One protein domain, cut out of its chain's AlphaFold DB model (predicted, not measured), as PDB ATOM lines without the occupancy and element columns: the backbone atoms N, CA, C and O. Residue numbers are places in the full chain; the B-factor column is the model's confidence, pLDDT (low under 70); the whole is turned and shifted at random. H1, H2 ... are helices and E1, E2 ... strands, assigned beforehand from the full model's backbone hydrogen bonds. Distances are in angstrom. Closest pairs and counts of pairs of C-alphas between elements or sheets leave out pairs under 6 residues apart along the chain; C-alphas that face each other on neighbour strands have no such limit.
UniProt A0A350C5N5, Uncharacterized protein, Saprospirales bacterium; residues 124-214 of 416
ATOM      1  N   GLY A 124     114.669 117.521 155.432       85.56
ATOM      2  CA  GLY A 124     115.382 116.300 155.041       85.56
ATOM      3  C   GLY A 124     114.734 115.525 153.885       85.56
ATOM      4  O   GLY A 124     115.076 114.360 153.682       85.56
ATOM      5  N   ASP A 125     113.796 116.139 153.161       89.62
ATOM      6  CA  ASP A 125     113.014 115.487 152.113       89.62
ATOM      7  C   ASP A 125     113.821 115.247 150.826       89.62
ATOM      8  O   ASP A 125     114.857 115.869 150.578       89.62
ATOM      9  N   ASP A 126     113.325 114.345 149.986       88.75
ATOM     10  CA  ASP A 126     113.947 113.970 148.718       88.75
ATOM     11  C   ASP A 126     113.465 114.795 147.510       88.75
ATOM     12  O   ASP A 126     114.125 114.809 146.472       88.75
ATOM     13  N   GLU A 127     112.359 115.532 147.625       90.31
ATOM     14  CA  GLU A 127     111.765 116.252 146.497       90.31
ATOM     15  C   GLU A 127     112.302 117.674 146.320       90.31
ATOM     16  O   GLU A 127     112.440 118.136 145.184       90.31
ATOM     17  N   ILE A 128     112.603 118.366 147.416       94.38
ATOM     18  CA  ILE A 128     113.168 119.716 147.416       94.38
ATOM     19  C   ILE A 128     114.589 119.685 147.957       94.38
ATOM     20  O   ILE A 128     115.513 120.019 147.217       94.38
ATOM     21  N   MET A 129     114.802 119.266 149.207       94.25
ATOM     22  CA  MET A 129     116.104 119.433 149.856       94.25
ATOM     23  C   MET A 129     117.213 118.615 149.192       94.25
ATOM     24  O   MET A 129     118.245 119.184 148.832       94.25
ATOM     25  N   GLN A 130     117.018 117.312 148.964       93.06
ATOM     26  CA  GLN A 130     118.043 116.492 148.292       93.06
ATOM     27  C   GLN A 130     118.241 116.878 146.822       93.06
ATOM     28  O   GLN A 130     119.353 116.790 146.292       93.06
ATOM     29  N   ASN A 131     117.184 117.342 146.156       96.25
ATOM     30  CA  ASN A 131     117.271 117.796 144.775       96.25
ATOM     31  C   ASN A 131     118.063 119.109 144.657       96.25
ATOM     32  O   ASN A 131     118.957 119.209 143.816       96.25
ATOM     33  N   ILE A 132     117.831 120.067 145.560       97.00
ATOM     34  CA  ILE A 132     118.659 121.271 145.701       97.00
ATOM     35  C   ILE A 132     120.097 120.894 146.072       97.00
ATOM     36  O   ILE A 132     121.028 121.442 145.494       97.00
ATOM     37  N   GLU A 133     120.315 119.935 146.979       95.25
ATOM     38  CA  GLU A 133     121.665 119.457 147.307       95.25
ATOM     39  C   GLU A 133     122.373 118.868 146.073       95.25
ATOM     40  O   GLU A 133     123.579 119.049 145.883       95.25
ATOM     41  N   THR A 134     121.634 118.185 145.202       95.31
ATOM     42  CA  THR A 134     122.165 117.620 143.958       95.31
ATOM     43  C   THR A 134     122.520 118.712 142.947       95.31
ATOM     44  O   THR A 134     123.629 118.699 142.415       95.31
ATOM     45  N   LEU A 135     121.650 119.706 142.744       95.62
ATOM     46  CA  LEU A 135     121.946 120.879 141.910       95.62
ATOM     47  C   LEU A 135     123.115 121.701 142.471       95.62
ATOM     48  O   LEU A 135     123.994 122.126 141.722       95.62
ATOM     49  N   PHE A 136     123.196 121.847 143.796       94.56
ATOM     50  CA  PHE A 136     124.351 122.412 144.486       94.56
ATOM     51  C   PHE A 136     125.627 121.637 144.148       94.56
ATOM     52  O   PHE A 136     126.641 122.253 143.838       94.56
ATOM     53  N   LYS A 137     125.607 120.297 144.158       92.75
ATOM     54  CA  LYS A 137     126.773 119.486 143.766       92.75
ATOM     55  C   LYS A 137     127.172 119.734 142.312       92.75
ATOM     56  O   LYS A 137     128.367 119.721 142.041       92.75
ATOM     57  N   TYR A 138     126.222 119.981 141.406       91.44
ATOM     58  CA  TYR A 138     126.533 120.341 140.017       91.44
ATOM     59  C   TYR A 138     127.216 121.714 139.968       91.44
ATOM     60  O   TYR A 138     128.343 121.804 139.489       91.44
ATOM     61  N   ALA A 139     126.622 122.727 140.607       89.25
ATOM     62  CA  ALA A 139     127.174 124.082 140.703       89.25
ATOM     63  C   ALA A 139     128.542 124.156 141.409       89.25
ATOM     64  O   ALA A 139     129.360 125.023 141.110       89.25
ATOM     65  N   ASN A 140     128.790 123.250 142.357       87.19
ATOM     66  CA  ASN A 140     130.013 123.169 143.155       87.19
ATOM     67  C   ASN A 140     131.066 122.217 142.547       87.19
ATOM     68  O   ASN A 140     132.192 122.136 143.055       87.19
ATOM     69  N   SER A 141     130.709 121.467 141.495       78.94
ATOM     70  CA  SER A 141     131.648 120.633 140.738       78.94
ATOM     71  C   SER A 141     132.578 121.515 139.902       78.94
ATOM     72  O   SER A 141     132.223 122.641 139.583       78.94
ATOM     73  N   GLU A 142     133.805 121.037 139.649       60.19
ATOM     74  CA  GLU A 142     134.905 121.703 138.921       60.19
ATOM     75  C   GLU A 142     134.421 122.693 137.843       60.19
ATOM     76  O   GLU A 142     134.239 122.295 136.699       60.19
ATOM     77  N   SER A 143     134.205 123.970 138.188       47.44
ATOM     78  CA  SER A 143     133.784 124.963 137.200       47.44
ATOM     79  C   SER A 143     134.997 125.326 136.336       47.44
ATOM     80  O   SER A 143     135.930 125.953 136.850       47.44
ATOM     81  N   PRO A 144     135.021 124.979 135.032       38.09
ATOM     82  CA  PRO A 144     136.066 125.413 134.105       38.09
ATOM     83  C   PRO A 144     135.914 126.901 133.750       38.09
ATOM     84  O   PRO A 144     136.733 127.461 133.029       38.09
ATOM     85  N   ILE A 145     134.889 127.563 134.293       39.84
ATOM     86  CA  ILE A 145     134.744 129.011 134.334       39.84
ATOM     87  C   ILE A 145     135.018 129.414 135.777       39.84
ATOM     88  O   ILE A 145     134.140 129.748 136.570       39.84
ATOM     89  N   ALA A 146     136.304 129.369 136.108       38.66
ATOM     90  CA  ALA A 146     136.861 130.215 137.133       38.66
ATOM     91  C   ALA A 146     136.443 131.661 136.826       38.66
ATOM     92  O   ALA A 146     137.147 132.403 136.138       38.66
ATOM     93  N   VAL A 147     135.331 132.107 137.410       41.12
ATOM     94  CA  VAL A 147     135.336 133.450 137.973       41.12
ATOM     95  C   VAL A 147     136.478 133.399 138.977       41.12
ATOM     96  O   VAL A 147     136.355 132.814 140.051       41.12
ATOM     97  N   ARG A 148     137.652 133.838 138.512       39.06
ATOM     98  CA  ARG A 148     138.932 133.849 139.217       39.06
ATOM     99  C   ARG A 148     138.687 134.136 140.704       39.06
ATOM    100  O   ARG A 148     138.408 135.273 141.059       39.06
ATOM    101  N   GLY A 149     138.775 133.110 141.556       50.03
ATOM    102  CA  GLY A 149     138.697 133.271 143.012       50.03
ATOM    103  C   GLY A 149     137.395 132.863 143.720       50.03
ATOM    104  O   GLY A 149     137.317 133.089 144.926       50.03
ATOM    105  N   THR A 150     136.401 132.243 143.069       55.59
ATOM    106  CA  THR A 150     135.229 131.714 143.799       55.59
ATOM    107  C   THR A 150     135.575 130.460 144.610       55.59
ATOM    108  O   THR A 150     136.111 129.469 144.115       55.59
ATOM    109  N   MET A 151     135.295 130.512 145.913       65.19
ATOM    110  CA  MET A 151     135.613 129.444 146.858       65.19
ATOM    111  C   MET A 151     134.603 128.296 146.751       65.19
ATOM    112  O   MET A 151     133.401 128.524 146.848       65.19
ATOM    113  N   LYS A 152     135.082 127.050 146.625       77.62
ATOM    114  CA  LYS A 152     134.213 125.866 146.724       77.62
ATOM    115  C   LYS A 152     133.608 125.764 148.123       77.62
ATOM    116  O   LYS A 152     134.318 125.882 149.124       77.62
ATOM    117  N   PHE A 153     132.318 125.462 148.193       82.88
ATOM    118  CA  PHE A 153     131.640 125.199 149.456       82.88
ATOM    119  C   PHE A 153     131.845 123.745 149.881       82.88
ATOM    120  O   PHE A 153     131.809 122.822 149.070       82.88
ATOM    121  N   GLY A 154     132.034 123.517 151.180       79.62
ATOM    122  CA  GLY A 154     132.215 122.169 151.723       79.62
ATOM    123  C   GLY A 154     130.952 121.301 151.659       79.62
ATOM    124  O   GLY A 154     131.064 120.082 151.606       79.62
ATOM    125  N   ASN A 155     129.766 121.916 151.691       86.06
ATOM    126  CA  ASN A 155     128.456 121.280 151.516       86.06
ATOM    127  C   ASN A 155     127.368 122.345 151.283       86.06
ATOM    128  O   ASN A 155     127.644 123.542 151.408       86.06
ATOM    129  N   VAL A 156     126.139 121.899 150.998       90.81
ATOM    130  CA  VAL A 156     124.984 122.772 150.730       90.81
ATOM    131  C   VAL A 156     124.701 123.735 151.890       90.81
ATOM    132  O   VAL A 156     124.478 124.914 151.649       90.81
ATOM    133  N   ASN A 157     124.881 123.307 153.145       88.38
ATOM    134  CA  ASN A 157     124.673 124.159 154.325       88.38
ATOM    135  C   ASN A 157     125.698 125.305 154.443       88.38
ATOM    136  O   ASN A 157     125.484 126.242 155.210       88.38
ATOM    137  N   LYS A 158     126.831 125.249 153.726       85.94
ATOM    138  CA  LYS A 158     127.774 126.383 153.600       85.94
ATOM    139  C   LYS A 158     127.379 127.370 152.512       85.94
ATOM    140  O   LYS A 158     127.812 128.514 152.555       85.94
ATOM    141  N   TRP A 159     126.576 126.928 151.556       91.62
ATOM    142  CA  TRP A 159     126.012 127.781 150.524       91.62
ATOM    143  C   TRP A 159     124.716 128.447 151.002       91.62
ATOM    144  O   TRP A 159     124.585 129.661 150.876       91.62
ATOM    145  N   SER A 160     123.815 127.677 151.615       92.62
ATOM    146  CA  SER A 160     122.568 128.129 152.235       92.62
ATOM    147  C   SER A 160     122.250 127.226 153.441       92.62
ATOM    148  O   SER A 160     121.962 126.045 153.250       92.62
ATOM    149  N   PRO A 161     122.338 127.714 154.694       89.75
ATOM    150  CA  PRO A 161     122.176 126.914 155.912       89.75
ATOM    151  C   PRO A 161     120.698 126.656 156.257       89.75
ATOM    152  O   PRO A 161     120.332 126.668 157.432       89.75
ATOM    153  N   ALA A 162     119.844 126.479 155.251       91.69
ATOM    154  CA  ALA A 162     118.432 126.202 155.452       91.69
ATOM    155  C   ALA A 162     118.244 124.804 156.057       91.69
ATOM    156  O   ALA A 162     118.662 123.799 155.483       91.69
ATOM    157  N   ASP A 163     117.612 124.771 157.226       88.25
ATOM    158  CA  ASP A 163     117.276 123.551 157.953       88.25
ATOM    159  C   ASP A 163     115.906 123.015 157.479       88.25
ATOM    160  O   ASP A 163     115.664 121.807 157.500       88.25
ATOM    161  N   ILE A 164     115.033 123.911 156.992       92.56
ATOM    162  CA  ILE A 164     113.745 123.598 156.360       92.56
ATOM    163  C   ILE A 164     113.505 124.479 155.124       92.56
ATOM    164  O   ILE A 164     114.103 125.549 154.985       92.56
ATOM    165  N   TYR A 165     112.575 124.075 154.261       95.31
ATOM    166  CA  TYR A 165     112.072 124.897 153.158       95.31
ATOM    167  C   TYR A 165     110.553 125.001 153.231       95.31
ATOM    168  O   TYR A 165     109.875 123.989 153.400       95.31
ATOM    169  N   PHE A 166     110.008 126.201 153.045       93.69
ATOM    170  CA  PHE A 166     108.639 126.313 152.542       93.69
ATOM    171  C   PHE A 166     108.698 126.057 151.045       93.69
ATOM    172  O   PHE A 166     109.593 126.582 150.389       93.69
ATOM    173  N   GLY A 167     107.804 125.237 150.512       94.81
ATOM    174  CA  GLY A 167     107.817 124.900 149.095       94.81
ATOM    175  C   GLY A 167     106.442 124.545 148.561       94.81
ATOM    176  O   GLY A 167     105.647 123.895 149.238       94.81
ATOM    177  N   SER A 168     106.163 124.932 147.328       94.81
ATOM    178  CA  SER A 168     104.961 124.518 146.615       94.81
ATOM    179  C   SER A 168     105.236 123.365 145.649       94.81
ATOM    180  O   SER A 168     106.376 122.956 145.401       94.81
ATOM    181  N   THR A 169     104.172 122.862 145.027       94.19
ATOM    182  CA  THR A 169     104.287 121.953 143.879       94.19
ATOM    183  C   THR A 169     104.994 122.614 142.686       94.19
ATOM    184  O   THR A 169     105.704 121.926 141.952       94.19
ATOM    185  N   VAL A 170     104.864 123.935 142.506       96.06
ATOM    186  CA  VAL A 170     105.565 124.685 141.447       96.06
ATOM    187  C   VAL A 170     107.072 124.626 141.679       96.06
ATOM    188  O   VAL A 170     107.811 124.234 140.772       96.06
ATOM    189  N   ALA A 171     107.524 124.895 142.908       97.25
ATOM    190  CA  ALA A 171     108.934 124.784 143.270       97.25
ATOM    191  C   ALA A 171     109.477 123.367 143.051       97.25
ATOM    192  O   ALA A 171     110.510 123.201 142.399       97.25
ATOM    193  N   LYS A 172     108.750 122.331 143.504       96.31
ATOM    194  CA  LYS A 172     109.123 120.925 143.252       96.31
ATOM    195  C   LYS A 172     109.333 120.643 141.768       96.31
ATOM    196  O   LYS A 172     110.337 120.046 141.384       96.31
ATOM    197  N   ASN A 173     108.388 121.061 140.931       97.25
ATOM    198  CA  ASN A 173     108.424 120.787 139.499       97.25
ATOM    199  C   ASN A 173     109.556 121.545 138.801       97.25
ATOM    200  O   ASN A 173     110.239 120.964 137.957       97.25
ATOM    201  N   ARG A 174     109.802 122.804 139.180       97.81
ATOM    202  CA  ARG A 174     110.927 123.588 138.659       97.81
ATOM    203  C   ARG A 174     112.271 122.948 139.011       97.81
ATOM    204  O   ARG A 174     113.079 122.727 138.117       97.81
ATOM    205  N   ILE A 175     112.476 122.569 140.270       97.94
ATOM    206  CA  ILE A 175     113.716 121.922 140.725       97.94
ATOM    207  C   ILE A 175     113.936 120.580 140.000       97.94
ATOM    208  O   ILE A 175     115.037 120.294 139.526       97.94
ATOM    209  N   LYS A 176     112.884 119.757 139.858       97.31
ATOM    210  CA  LYS A 176     112.945 118.495 139.098       97.31
ATOM    211  C   LYS A 176     113.267 118.728 137.616       97.31
ATOM    212  O   LYS A 176     113.989 117.927 137.020       97.31
ATOM    213  N   LYS A 177     112.753 119.809 137.019       97.31
ATOM    214  CA  LYS A 177     113.052 120.193 135.633       97.31
ATOM    215  C   LYS A 177     114.535 120.518 135.459       97.31
ATOM    216  O   LYS A 177     115.156 119.919 134.583       97.31
ATOM    217  N   ASP A 178     115.102 121.371 136.314       96.00
ATOM    218  CA  ASP A 178     116.535 121.693 136.295       96.00
ATOM    219  C   ASP A 178     117.384 120.416 136.434       96.00
ATOM    220  O   ASP A 178     118.292 120.172 135.643       96.00
ATOM    221  N   LEU A 179     117.053 119.518 137.368       95.75
ATOM    222  CA  LEU A 179     117.787 118.254 137.509       95.75
ATOM    223  C   LEU A 179     117.791 117.405 136.238       95.75
ATOM    224  O   LEU A 179     118.818 116.815 135.894       95.75
ATOM    225  N   LYS A 180     116.651 117.335 135.548       96.25
ATOM    226  CA  LYS A 180     116.527 116.597 134.290       96.25
ATOM    227  C   LYS A 180     117.344 117.255 133.176       96.25
ATOM    228  O   LYS A 180     118.029 116.551 132.438       96.25
ATOM    229  N   GLU A 181     117.286 118.578 133.068       95.62
ATOM    230  CA  GLU A 181     118.024 119.363 132.070       95.62
ATOM    231  C   GLU A 181     119.544 119.205 132.236       95.62
ATOM    232  O   GLU A 181     120.271 118.989 131.265       95.62
ATOM    233  N   TYR A 182     120.014 119.189 133.485       93.56
ATOM    234  CA  TYR A 182     121.432 119.097 133.828       93.56
ATOM    235  C   TYR A 182     121.884 117.675 134.209       93.56
ATOM    236  O   TYR A 182     122.892 117.498 134.885       93.56
ATOM    237  N   ALA A 183     121.187 116.626 133.755       91.44
ATOM    238  CA  ALA A 183     121.502 115.241 134.126       91.44
ATOM    239  C   ALA A 183     122.764 114.666 133.441       91.44
ATOM    240  O   ALA A 183     123.380 113.728 133.963       91.44
ATOM    241  N   THR A 184     123.179 115.210 132.291       91.56
ATOM    242  CA  THR A 184     124.342 114.711 131.529       91.56
ATOM    243  C   THR A 184     125.669 115.258 132.074       91.56
ATOM    244  O   THR A 184     125.694 116.378 132.581       91.56
ATOM    245  N   PRO A 185     126.806 114.540 131.947       88.38
ATOM    246  CA  PRO A 185     128.100 115.028 132.438       88.38
ATOM    247  C   PRO A 185     128.488 116.420 131.917       88.38
ATOM    248  O   PRO A 185     128.919 117.265 132.697       88.38
ATOM    249  N   LYS A 186     128.279 116.682 130.619       86.81
ATOM    250  CA  LYS A 186     128.567 117.982 129.994       86.81
ATOM    251  C   LYS A 186     127.668 119.093 130.543       86.81
ATOM    252  O   LYS A 186     128.155 120.184 130.811       86.81
ATOM    253  N   ALA A 187     126.377 118.817 130.735       87.94
ATOM    254  CA  ALA A 187     125.455 119.802 131.290       87.94
ATOM    255  C   ALA A 187     125.777 120.106 132.763       87.94
ATOM    256  O   ALA A 187     125.840 121.273 133.134       87.94
ATOM    257  N   LYS A 188     126.096 119.093 133.585       88.50
ATOM    258  CA  LYS A 188     126.507 119.288 134.992       88.50
ATOM    259  C   LYS A 188     127.657 120.281 135.138       88.50
ATOM    260  O   LYS A 188     127.614 121.112 136.032       88.50
ATOM    261  N   GLN A 189     128.645 120.216 134.243       83.19
ATOM    262  CA  GLN A 189     129.800 121.125 134.230       83.19
ATOM    263  C   GLN A 189     129.442 122.573 133.857       83.19
ATOM    264  O   GLN A 189     130.192 123.489 134.188       83.19
ATOM    265  N   ALA A 190     128.324 122.782 133.157       85.31
ATOM    266  CA  ALA A 190     127.820 124.105 132.798       85.31
ATOM    267  C   ALA A 190     126.894 124.705 133.875       85.31
ATOM    268  O   ALA A 190     126.666 125.915 133.874       85.31
ATOM    269  N   TYR A 191     126.372 123.887 134.797       89.50
ATOM    270  CA  TYR A 191     125.545 124.375 135.896       89.50
ATOM    271  C   TYR A 191     126.408 125.143 136.902       89.50
ATOM    272  O   TYR A 191     127.462 124.671 137.320       89.50
ATOM    273  N   SER A 192     125.979 126.341 137.293       88.31
ATOM    274  CA  SER A 192     126.770 127.257 138.121       88.31
ATOM    275  C   SER A 192     125.956 127.804 139.288       88.31
ATOM    276  O   SER A 192     124.728 127.724 139.299       88.31
ATOM    277  N   PHE A 193     126.631 128.428 140.259       90.06
ATOM    278  CA  PHE A 193     125.939 129.142 141.335       90.06
ATOM    279  C   PHE A 193     125.078 130.299 140.825       90.06
ATOM    280  O   PHE A 193     124.084 130.612 141.465       90.06
ATOM    281  N   VAL A 194     125.401 130.893 139.671       89.75
ATOM    282  CA  VAL A 194     124.548 131.919 139.052       89.75
ATOM    283  C   VAL A 194     123.196 131.318 138.670       89.75
ATOM    284  O   VAL A 194     122.165 131.862 139.048       89.75
ATOM    285  N   LEU A 195     123.196 130.165 137.991       93.00
ATOM    286  CA  LEU A 195     121.966 129.472 137.593       93.00
ATOM    287  C   LEU A 195     121.170 128.994 138.812       93.00
ATOM    288  O   LEU A 195     119.973 129.261 138.907       93.00
ATOM    289  N   LEU A 196     121.848 128.369 139.780       95.06
ATOM    290  CA  LEU A 196     121.211 127.894 141.007       95.06
ATOM    291  C   LEU A 196     120.598 129.047 141.817       95.06
ATOM    292  O   LEU A 196     119.434 128.978 142.204       95.06
ATOM    293  N   ASN A 197     121.351 130.126 142.051       94.81
ATOM    294  CA  ASN A 197     120.861 131.281 142.805       94.81
ATOM    295  C   ASN A 197     119.746 132.018 142.054       94.81
ATOM    296  O   ASN A 197     118.828 132.511 142.702       94.81
ATOM    297  N   SER A 198     119.790 132.061 140.717       95.12
ATOM    298  CA  SER A 198     118.716 132.633 139.898       95.12
ATOM    299  C   SER A 198     117.425 131.828 140.029       95.12
ATOM    300  O   SER A 198     116.381 132.416 140.277       95.12
ATOM    301  N   MET A 199     117.489 130.494 139.920       97.69
ATOM    302  CA  MET A 199     116.317 129.630 140.103       97.69
ATOM    303  C   MET A 199     115.729 129.787 141.512       97.69
ATOM    304  O   MET A 199     114.521 129.944 141.663       97.69
ATOM    305  N   ILE A 200     116.569 129.756 142.552       97.56
ATOM    306  CA  ILE A 200     116.110 129.931 143.938       97.56
ATOM    307  C   ILE A 200     115.511 131.323 144.149       97.56
ATOM    308  O   ILE A 200     114.477 131.440 144.797       97.56
ATOM    309  N   GLY A 201     116.138 132.366 143.596       96.44
ATOM    310  CA  GLY A 201     115.637 133.735 143.649       96.44
ATOM    311  C   GLY A 201     114.258 133.865 143.013       96.44
ATOM    312  O   GLY A 201     113.350 134.331 143.681       96.44
ATOM    313  N   GLU A 202     114.082 133.361 141.792       97.06
ATOM    314  CA  GLU A 202     112.796 133.365 141.086       97.06
ATOM    315  C   GLU A 202     111.702 132.626 141.871       97.06
ATOM    316  O   GLU A 202     110.567 133.082 141.926       97.06
ATOM    317  N   LEU A 203     112.018 131.494 142.506       97.50
ATOM    318  CA  LEU A 203     111.037 130.773 143.322       97.50
ATOM    319  C   LEU A 203     110.677 131.519 144.616       97.50
ATOM    320  O   LEU A 203     109.538 131.417 145.065       97.50
ATOM    321  N   ILE A 204     111.616 132.256 145.216       96.31
ATOM    322  CA  ILE A 204     111.344 133.121 146.375       96.31
ATOM    323  C   ILE A 204     110.454 134.290 145.960       96.31
ATOM    324  O   ILE A 204     109.416 134.495 146.581       96.31
ATOM    325  N   ASP A 205     110.835 134.988 144.891       94.44
ATOM    326  CA  ASP A 205     110.180 136.202 144.394       94.44
ATOM    327  C   ASP A 205     108.786 135.906 143.777       94.44
ATOM    328  O   ASP A 205     108.101 136.813 143.329       94.44
ATOM    329  N   ASN A 206     108.373 134.633 143.709       94.75
ATOM    330  CA  ASN A 206     107.020 134.203 143.328       94.75
ATOM    331  C   ASN A 206     106.251 133.556 144.498       94.75
ATOM    332  O   ASN A 206     105.176 132.994 144.299       94.75
ATOM    333  N   GLY A 207     106.805 133.561 145.715       94.12
ATOM    334  CA  GLY A 207     106.168 132.946 146.884       94.12
ATOM    335  C   GLY A 207     106.140 131.410 146.868       94.12
ATOM    336  O   GLY A 207     105.379 130.800 147.617       94.12
ATOM    337  N   GLU A 208     106.957 130.760 146.033       95.88
ATOM    338  CA  GLU A 208     106.908 129.312 145.784       95.88
ATOM    339  C   GLU A 208     107.920 128.511 146.611       95.88
ATOM    340  O   GLU A 208     107.721 127.315 146.846       95.88
ATOM    341  N   LEU A 209     109.019 129.138 147.042       96.69
ATOM    342  CA  LEU A 209     110.065 128.509 147.848       96.69
ATOM    343  C   LEU A 209     110.658 129.504 148.847       96.69
ATOM    344  O   LEU A 209     111.107 130.565 148.442       96.69
ATOM    345  N   LEU A 210     110.779 129.142 150.125       96.12
ATOM    346  CA  LEU A 210     111.512 129.938 151.113       96.12
ATOM    347  C   LEU A 210     112.488 129.064 151.915       96.12
ATOM    348  O   LEU A 210     112.044 128.259 152.737       96.12
ATOM    349  N   PRO A 211     113.811 129.210 151.716       96.81
ATOM    350  CA  PRO A 211     114.820 128.529 152.525       96.81
ATOM    351  C   PRO A 211     114.910 129.153 153.925       96.81
ATOM    352  O   PRO A 211     115.158 130.357 154.059       96.81
ATOM    353  N   LEU A 212     114.748 128.346 154.976       94.81
ATOM    354  CA  LEU A 212     114.689 128.811 156.362       94.81
ATOM    355  C   LEU A 212     115.678 128.078 157.261       94.81
ATOM    356  O   LEU A 212     115.729 126.852 157.307       94.81
ATOM    357  N   SER A 213     116.408 128.844 158.060       92.75
ATOM    358  CA  SER A 213     117.219 128.342 159.160       92.75
ATOM    359  C   SER A 213     116.578 128.729 160.489       92.75
ATOM    360  O   SER A 213     116.538 129.908 160.849       92.75
ATOM    361  N   LEU A 214     116.054 127.745 161.216       91.06
ATOM    362  CA  LEU A 214     115.327 127.970 162.466       91.06
ATOM    363  C   LEU A 214     116.230 127.610 163.647       91.06
ATOM    364  O   LEU A 214     116.443 126.442 163.963       91.06
TER     365      LEU A 214
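What this domain is: This is residues 124 to 214 of the 416 residues of an uncharacterized protein of Saprospirales bacterium (UniProt A0A350C5N5). A two-stranded antiparallel sheet, E1 and E2, stands at one end of a bundle of three helices, H1, H3 and H5, whose centres make a triangle. Short H4 crosses near the other end, where the long unnamed stretch 141 to 155 swings out before H2 leads back toward E1. The printed part has 91 residues, mostly helix, in the order H1 H2 E1 H3 H4 H5 E2. It is compact, with a radius of gyration of the C-alphas of 12.8 A and spans of 33 by 27 by 23 A.

Where its parts are: E1 is residues 164 to 168, 13.2 A long; E2 is residues 209 to 214, 15.5 A, ending at C-alpha 214 (115.327, 127.970, 162.466). H3, residues 169 to 181, measures 18.3 A; H5, residues 193 to 204, 15.9 A. H1, residues 129 to 140, also 15.9 A, begins at C-alpha 129 (116.104, 119.433, 149.856). H2 is residues 156 to 159 and H4 residues 185 to 190.

How they stand to each other: E1 and E2 are antiparallel at 161 degrees, with N 166 and O 210 2.9 A apart, within hydrogen-bond range. The closest C-alphas of H5 and E2, Leu 203 and Leu 209, are 5.2 A apart. H1 is the hub. Its residues 135 to 140 touch H5, opposite ways at a shallow tilt of 31 degrees; the closest C-alphas, Ala 139 and Phe 193, are 5.2 A apart. Its residues 131 to 135 touch H3, the same way at 37 degrees, only just steep; the closest C-alphas, Leu 135 and Leu 179, are 6.6 A apart. Its residues 138 to 139 touch H4, about perpendicular at 78 degrees, with C-alphas Tyr 138 and Lys 188 closest at 5.1 A. H1 and H2 only just touch, with 3 pairs of C-alphas within 8 A, Glu 133 and Val 156 closest at 5.8 A. H3 and H5 are close but not clearly touching, opposite ways at a shallow tilt of 19 degrees, the closest C-alphas, Ala 171 and Leu 203, being 6.3 A apart. Every O i to N i+4 pair is within hydrogen-bond range in H1, H3 and H5; H4 has 1 of 2, and H2 is too short for one.

The domain as a whole: The C-alphas farthest apart, Arg 148 and Thr 169, are 36.9 A apart. The printed part has no cut. The link H1 to H2 is long; the others are tight. Mean pLDDT of the printed part is 87.5, and residues 142 to 151 are under 70.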